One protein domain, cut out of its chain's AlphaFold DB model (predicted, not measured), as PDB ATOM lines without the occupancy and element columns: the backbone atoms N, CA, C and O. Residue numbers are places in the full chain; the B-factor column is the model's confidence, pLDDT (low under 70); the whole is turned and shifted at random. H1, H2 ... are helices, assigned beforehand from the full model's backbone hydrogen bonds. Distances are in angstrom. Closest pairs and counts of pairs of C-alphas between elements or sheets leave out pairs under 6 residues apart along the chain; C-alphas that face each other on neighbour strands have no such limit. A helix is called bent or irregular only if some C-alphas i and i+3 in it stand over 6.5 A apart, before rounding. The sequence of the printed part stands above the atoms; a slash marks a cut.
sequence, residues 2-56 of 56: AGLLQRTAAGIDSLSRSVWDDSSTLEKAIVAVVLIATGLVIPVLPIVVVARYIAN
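Overview. This is residues 2 to 56 of the 56 residues of an uncharacterized protein of Haloterrigena thermotolerans DSM 11552 (UniProt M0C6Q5). Two long helices, H1 and then the longer H2, meet near their ends and make an open L, with a kink partway along H2. The two arms share a corner at the link and otherwise stand free of each other. The printed part has 55 residues, no named strand, and is all helix. It is extended, with a radius of gyration of the C-alphas of 17.9 A, and only just flat, spanning 52 by 35 by 8 A.

Along the chain. H1, residues 2 to 20, begins at C-alpha 2 (-40.226, -49.836, -0.424) and is 26.6 A long from first to last C-alpha. H2, residues 25 to 55, is 43.2 A long and ends at C-alpha 55 (-30.923, -1.219, -17.466).

Arrangement. H1 and H2 only just touch, and only at the corner by their tight link, with 3 pairs of C-alphas within 8 A. H1 touches H2 with residues 19 to 20 alone, and H2 touches H1 with residues 27 to 28 alone; the closest C-alphas of the two helices, those of Val 19 and Lys 28, are 6.9 A apart. Their lines are about perpendicular, at 77 degrees. H2 has a kink of 35 degrees near residue 43, and is neither bent nor irregular, but only just: C-alphas 43 and 46 are 6.1 A apart. Every O i to N i+4 pair is within hydrogen-bond range in H1, and 24 of 27 are in H2.

Size, cuts and confidence. The C-alphas farthest apart, those of Gly 3 and Asn 56, are 53.7 A apart. The printed part has no cut, and no printed residue is under 70 in pLDDT.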
ATOM      1  N   ALA A   2     -39.012 -50.275  -1.130       71.19
ATOM      2  CA  ALA A   2     -40.226 -49.836  -0.424       71.19
ATOM      3  C   ALA A   2     -39.980 -49.348   1.023       71.19
ATOM      4  O   ALA A   2     -40.485 -48.301   1.408       71.19
ATOM      5  N   GLY A   3     -39.128 -50.034   1.796       81.69
ATOM      6  CA  GLY A   3     -38.859 -49.658   3.193       81.69
ATOM      7  C   GLY A   3     -38.138 -48.315   3.389       81.69
ATOM      8  O   GLY A   3     -38.353 -47.666   4.407       81.69
ATOM      9  N   LEU A   4     -37.312 -47.868   2.432       85.25
ATOM     10  CA  LEU A   4     -36.650 -46.556   2.512       85.25
ATOM     11  C   LEU A   4     -37.644 -45.431   2.220       85.25
ATOM     12  O   LEU A   4     -37.732 -44.483   2.990       85.25
ATOM     13  N   LEU A   5     -38.447 -45.585   1.164       88.81
ATOM     14  CA  LEU A   5     -39.504 -44.633   0.819       88.81
ATOM     15  C   LEU A   5     -40.521 -44.486   1.954       88.81
ATOM     16  O   LEU A   5     -40.930 -43.375   2.268       88.81
ATOM     17  N   GLN A   6     -40.879 -45.588   2.615       90.06
ATOM     18  CA  GLN A   6     -41.849 -45.570   3.706       90.06
ATOM     19  C   GLN A   6     -41.304 -44.910   4.980       90.06
ATOM     20  O   GLN A   6     -42.038 -44.198   5.658       90.06
ATOM     21  N   ARG A   7     -40.005 -45.070   5.273       91.31
ATOM     22  CA  ARG A   7     -39.330 -44.333   6.357       91.31
ATOM     23  C   ARG A   7     -39.265 -42.838   6.067       91.31
ATOM     24  O   ARG A   7     -39.539 -42.042   6.958       91.31
ATOM     25  N   THR A   8     -38.946 -42.462   4.830       91.69
ATOM     26  CA  THR A   8     -38.939 -41.054   4.418       91.69
ATOM     27  C   THR A   8     -40.340 -40.453   4.488       91.69
ATOM     28  O   THR A   8     -40.501 -39.370   5.035       91.69
ATOM     29  N   ALA A   9     -41.363 -41.165   4.008       90.81
ATOM     30  CA  ALA A   9     -42.751 -40.716   4.083       90.81
ATOM     31  C   ALA A   9     -43.207 -40.513   5.536       90.81
ATOM     32  O   ALA A   9     -43.771 -39.471   5.847       90.81
ATOM     33  N   ALA A  10     -42.890 -41.450   6.436       91.50
ATOM     34  CA  ALA A  10     -43.189 -41.312   7.862       91.50
ATOM     35  C   ALA A  10     -42.456 -40.121   8.509       91.50
ATOM     36  O   ALA A  10     -43.010 -39.452   9.377       91.50
ATOM     37  N   GLY A  11     -41.224 -39.836   8.075       91.31
ATOM     38  CA  GLY A  11     -40.477 -38.661   8.530       91.31
ATOM     39  C   GLY A  11     -41.064 -37.340   8.027       91.31
ATOM     40  O   GLY A  11     -41.101 -36.362   8.761       91.31
ATOM     41  N   ILE A  12     -41.552 -37.298   6.787       90.19
ATOM     42  CA  ILE A  12     -42.224 -36.108   6.248       90.19
ATOM     43  C   ILE A  12     -43.560 -35.882   6.961       90.19
ATOM     44  O   ILE A  12     -43.880 -34.747   7.306       90.19
ATOM     45  N   ASP A  13     -44.318 -36.948   7.208       92.12
ATOM     46  CA  ASP A  13     -45.606 -36.882   7.897       92.12
ATOM     47  C   ASP A  13     -45.457 -36.345   9.329       92.12
ATOM     48  O   ASP A  13     -46.183 -35.436   9.736       92.12
ATOM     49  N   SER A  14     -44.441 -36.809  10.066       91.38
ATOM     50  CA  SER A  14     -44.165 -36.306  11.415       91.38
ATOM     51  C   SER A  14     -43.729 -34.838  11.425       91.38
ATOM     52  O   SER A  14     -44.177 -34.076  12.281       91.38
ATOM     53  N   LEU A  15     -42.910 -34.411  10.458       88.56
ATOM     54  CA  LEU A  15     -42.513 -33.008  10.306       88.56
ATOM     55  C   LEU A  15     -43.709 -32.118   9.957       88.56
ATOM     56  O   LEU A  15     -43.873 -31.052  10.547       88.56
ATOM     57  N   SER A  16     -44.561 -32.567   9.035       87.75
ATOM     58  CA  SER A  16     -45.790 -31.864   8.667       87.75
ATOM     59  C   SER A  16     -46.687 -31.671   9.889       87.75
ATOM     60  O   SER A  16     -47.115 -30.554  10.176       87.75
ATOM     61  N   ARG A  17     -46.896 -32.735  10.670       89.81
ATOM     62  CA  ARG A  17     -47.708 -32.683  11.885       89.81
ATOM     63  C   ARG A  17     -47.128 -31.757  12.950       89.81
ATOM     64  O   ARG A  17     -47.856 -30.956  13.523       89.81
ATOM     65  N   SER A  18     -45.816 -31.802  13.157       88.06
ATOM     66  CA  SER A  18     -45.136 -30.916  14.105       88.06
ATOM     67  C   SER A  18     -45.308 -29.438  13.737       88.06
ATOM     68  O   SER A  18     -45.528 -28.603  14.610       88.06
ATOM     69  N   VAL A  19     -45.247 -29.112  12.445       86.50
ATOM     70  CA  VAL A  19     -45.374 -27.735  11.955       86.50
ATOM     71  C   VAL A  19     -46.828 -27.262  11.939       86.50
ATOM     72  O   VAL A  19     -47.072 -26.083  12.191       86.50
ATOM     73  N   TRP A  20     -47.793 -28.141  11.657       87.00
ATOM     74  CA  TRP A  20     -49.190 -27.752  11.423       87.00
ATOM     75  C   TRP A  20     -50.164 -28.064  12.552       87.00
ATOM     76  O   TRP A  20     -51.097 -27.283  12.735       87.00
ATOM     77  N   ASP A  21     -49.972 -29.136  13.312       85.88
ATOM     78  CA  ASP A  21     -50.876 -29.533  14.397       85.88
ATOM     79  C   ASP A  21     -50.318 -29.080  15.751       85.88
ATOM     80  O   ASP A  21     -50.989 -28.323  16.455       85.88
ATOM     81  N   ASP A  22     -49.076 -29.459  16.067       86.12
ATOM     82  CA  ASP A  22     -48.499 -29.320  17.416       86.12
ATOM     83  C   ASP A  22     -47.872 -27.945  17.703       86.12
ATOM     84  O   ASP A  22     -47.537 -27.635  18.848       86.12
ATOM     85  N   SER A  23     -47.705 -27.104  16.682       86.06
ATOM     86  CA  SER A  23     -47.104 -25.779  16.838       86.06
ATOM     87  C   SER A  23     -48.103 -24.726  17.328       86.06
ATOM     88  O   SER A  23     -49.318 -24.780  17.087       86.06
ATOM     89  N   SER A  24     -47.577 -23.713  18.009       92.31
ATOM     90  CA  SER A  24     -48.353 -22.553  18.447       92.31
ATOM     91  C   SER A  24     -48.764 -21.658  17.267       92.31
ATOM     92  O   SER A  24     -48.144 -21.657  16.204       92.31
ATOM     93  N   THR A  25     -49.792 -20.821  17.448       93.06
ATOM     94  CA  THR A  25     -50.234 -19.866  16.411       93.06
ATOM     95  C   THR A  25     -49.110 -18.932  15.947       93.06
ATOM     96  O   THR A  25     -49.034 -18.611  14.762       93.06
ATOM     97  N   LEU A  26     -48.221 -18.521  16.860       92.31
ATOM     98  CA  LEU A  26     -47.066 -17.678  16.539       92.31
ATOM     99  C   LEU A  26     -46.072 -18.418  15.634       92.31
ATOM    100  O   LEU A  26     -45.636 -17.870  14.626       92.31
ATOM    101  N   GLU A  27     -45.741 -19.667  15.962       89.81
ATOM    102  CA  GLU A  27     -44.829 -20.483  15.152       89.81
ATOM    103  C   GLU A  27     -45.400 -20.743  13.757       89.81
ATOM    104  O   GLU A  27     -44.688 -20.557  12.769       89.81
ATOM    105  N   LYS A  28     -46.700 -21.058  13.645       91.38
ATOM    106  CA  LYS A  28     -47.380 -21.194  12.342       91.38
ATOM    107  C   LYS A  28     -47.283 -19.914  11.522       91.38
ATOM    108  O   LYS A  28     -47.008 -19.977  10.326       91.38
ATOM    109  N   ALA A  29     -47.480 -18.756  12.153       94.56
ATOM    110  CA  ALA A  29     -47.377 -17.467  11.479       94.56
ATOM    111  C   ALA A  29     -45.951 -17.206  10.968       94.56
ATOM    112  O   ALA A  29     -45.784 -16.797   9.820       94.56
ATOM    113  N   ILE A  30     -44.927 -17.495  11.776       95.00
ATOM    114  CA  ILE A  30     -43.521 -17.353  11.367       95.00
ATOM    115  C   ILE A  30     -43.218 -18.269  10.177       95.00
ATOM    116  O   ILE A  30     -42.690 -17.800   9.168       95.00
ATOM    117  N   VAL A  31     -43.593 -19.549  10.253       93.19
ATOM    118  CA  VAL A  31     -43.388 -20.506   9.154       93.19
ATOM    119  C   VAL A  31     -44.111 -20.048   7.888       93.19
ATOM    120  O   VAL A  31     -43.514 -20.045   6.813       93.19
ATOM    121  N   ALA A  32     -45.362 -19.594   7.998       92.69
ATOM    122  CA  ALA A  32     -46.124 -19.085   6.862       92.69
ATOM    123  C   ALA A  32     -45.439 -17.877   6.201       92.69
ATOM    124  O   ALA A  32     -45.297 -17.847   4.980       92.69
ATOM    125  N   VAL A  33     -44.961 -16.910   6.991       95.94
ATOM    126  CA  VAL A  33     -44.235 -15.737   6.476       95.94
ATOM    127  C   VAL A  33     -42.952 -16.154   5.759       95.94
ATOM    128  O   VAL A  33     -42.677 -15.656   4.669       95.94
ATOM    129  N   VAL A  34     -42.190 -17.094   6.323       95.00
ATOM    130  CA  VAL A  34     -40.958 -17.604   5.699       95.00
ATOM    131  C   VAL A  34     -41.258 -18.318   4.380       95.00
ATOM    132  O   VAL A  34     -40.556 -18.092   3.391       95.00
ATOM    133  N   LEU A  35     -42.309 -19.141   4.329       93.19
ATOM    134  CA  LEU A  35     -42.731 -19.827   3.105       93.19
ATOM    135  C   LEU A  35     -43.165 -18.837   2.022       93.19
ATOM    136  O   LEU A  35     -42.751 -18.981   0.872       93.19
ATOM    137  N   ILE A  36     -43.934 -17.807   2.382       94.62
ATOM    138  CA  ILE A  36     -44.341 -16.745   1.456       94.62
ATOM    139  C   ILE A  36     -43.112 -15.993   0.944       94.62
ATOM    140  O   ILE A  36     -42.940 -15.864  -0.265       94.62
ATOM    141  N   ALA A  37     -42.230 -15.536   1.836       94.94
ATOM    142  CA  ALA A  37     -41.027 -14.807   1.449       94.94
ATOM    143  C   ALA A  37     -40.160 -15.636   0.490       94.94
ATOM    144  O   ALA A  37     -39.776 -15.153  -0.572       94.94
ATOM    145  N   THR A  38     -39.921 -16.908   0.811       93.62
ATOM    146  CA  THR A  38     -39.125 -17.809  -0.036       93.62
ATOM    147  C   THR A  38     -39.810 -18.072  -1.380       93.62
ATOM    148  O   THR A  38     -39.166 -18.008  -2.428       93.62
ATOM    149  N   GLY A  39     -41.125 -18.304  -1.373       92.62
ATOM    150  CA  GLY A  39     -41.924 -18.505  -2.581       92.62
ATOM    151  C   GLY A  39     -41.956 -17.284  -3.500       92.62
ATOM    152  O   GLY A  39     -41.996 -17.451  -4.714       92.62
ATOM    153  N   LEU A  40     -41.878 -16.071  -2.945       92.38
ATOM    154  CA  LEU A  40     -41.774 -14.820  -3.702       92.38
ATOM    155  C   LEU A  40     -40.353 -14.552  -4.210       92.38
ATOM    156  O   LEU A  40     -40.187 -14.005  -5.296       92.38
ATOM    157  N   VAL A  41     -39.318 -14.954  -3.473       94.06
ATOM    158  CA  VAL A  41     -37.917 -14.775  -3.892       94.06
ATOM    159  C   VAL A  41     -37.621 -15.522  -5.198       94.06
ATOM    160  O   VAL A  41     -36.948 -14.967  -6.067       94.06
ATOM    161  N   ILE A  42     -38.157 -16.735  -5.374       91.62
ATOM    162  CA  ILE A  42     -37.944 -17.559  -6.579       91.62
ATOM    163  C   ILE A  42     -38.335 -16.830  -7.881       91.62
ATOM    164  O   ILE A  42     -37.508 -16.806  -8.789       91.62
ATOM    165  N   PRO A  43     -39.533 -16.225  -8.019       88.50
ATOM    166  CA  PRO A  43     -39.883 -15.430  -9.195       88.50
ATOM    167  C   PRO A  43     -39.260 -14.028  -9.196       88.50
ATOM    168  O   PRO A  43     -38.947 -13.512 -10.265       88.50
ATOM    169  N   VAL A  44     -39.050 -13.393  -8.037       94.25
ATOM    170  CA  VAL A  44     -38.521 -12.017  -7.973       94.25
ATOM    171  C   VAL A  44     -37.060 -11.944  -8.423       94.25
ATOM    172  O   VAL A  44     -36.704 -11.039  -9.174       94.25
ATOM    173  N   LEU A  45     -36.210 -12.892  -8.020       93.88
ATOM    174  CA  LEU A  45     -34.792 -12.899  -8.395       93.88
ATOM    175  C   LEU A  45     -34.545 -12.856  -9.914       93.88
ATOM    176  O   LEU A  45     -33.821 -11.960 -10.351       93.88
ATOM    177  N   PRO A  46     -35.122 -13.749 -10.742       91.25
ATOM    178  CA  PRO A  46     -34.919 -13.690 -12.184       91.25
ATOM    179  C   PRO A  46     -35.464 -12.393 -12.790       91.25
ATOM    180  O   PRO A  46     -34.812 -11.838 -13.670       91.25
ATOM    181  N   ILE A  47     -36.585 -11.852 -12.291       94.25
ATOM    182  CA  ILE A  47     -37.113 -10.553 -12.743       94.25
ATOM    183  C   ILE A  47     -36.092  -9.442 -12.491       94.25
ATOM    184  O   ILE A  47     -35.801  -8.659 -13.391       94.25
ATOM    185  N   VAL A  48     -35.517  -9.389 -11.287       95.38
ATOM    186  CA  VAL A  48     -34.507  -8.387 -10.919       95.38
ATOM    187  C   VAL A  48     -33.251  -8.533 -11.776       95.38
ATOM    188  O   VAL A  48     -32.709  -7.534 -12.245       95.38
ATOM    189  N   VAL A  49     -32.796  -9.766 -12.014       96.50
ATOM    190  CA  VAL A  49     -31.634 -10.040 -12.873       96.50
ATOM    191  C   VAL A  49     -31.888  -9.565 -14.304       96.50
ATOM    192  O   VAL A  49     -31.039  -8.878 -14.871       96.50
ATOM    193  N   VAL A  50     -33.057  -9.869 -14.872       95.06
ATOM    194  CA  VAL A  50     -33.437  -9.425 -16.222       95.06
ATOM    195  C   VAL A  50     -33.559  -7.904 -16.286       95.06
ATOM    196  O   VAL A  50     -33.000  -7.288 -17.189       95.06
ATOM    197  N   ALA A  51     -34.225  -7.282 -15.311       96.00
ATOM    198  CA  ALA A  51     -34.348  -5.829 -15.240       96.00
ATOM    199  C   ALA A  51     -32.973  -5.149 -15.185       96.00
ATOM    200  O   ALA A  51     -32.740  -4.170 -15.889       96.00
ATOM    201  N   ARG A  52     -32.037  -5.705 -14.406       94.62
ATOM    202  CA  ARG A  52     -30.661  -5.205 -14.322       94.62
ATOM    203  C   ARG A  52     -29.902  -5.358 -15.639       94.62
ATOM    204  O   ARG A  52     -29.132  -4.472 -15.976       94.62
ATOM    205  N   TYR A  53     -30.107  -6.454 -16.368       96.25
ATOM    206  CA  TYR A  53     -29.491  -6.657 -17.681       96.25
ATOM    207  C   TYR A  53     -30.012  -5.670 -18.735       96.25
ATOM    208  O   TYR A  53     -29.256  -5.275 -19.607       96.25
ATOM    209  N   ILE A  54     -31.286  -5.271 -18.664       96.25
ATOM    210  CA  ILE A  54     -31.877  -4.282 -19.584       96.25
ATOM    211  C   ILE A  54     -31.438  -2.852 -19.235       96.25
ATOM    212  O   ILE A  54     -31.316  -2.011 -20.121       96.25
ATOM    213  N   ALA A  55     -31.264  -2.557 -17.945       92.94
ATOM    214  CA  ALA A  55     -30.923  -1.219 -17.466       92.94
ATOM    215  C   ALA A  55     -29.425  -0.869 -17.569       92.94
ATOM    216  O   ALA A  55     -29.090   0.315 -17.512       92.94
ATOM    217  N   ASN A  56     -28.551  -1.876 -17.673       88.38
ATOM    218  CA  ASN A  56     -27.105  -1.728 -17.868       88.38
ATOM    219  C   ASN A  56     -26.726  -1.814 -19.347       88.38
ATOM    220  O   ASN A  56     -25.737  -1.142 -19.715       88.38
TER     221      ASN A  56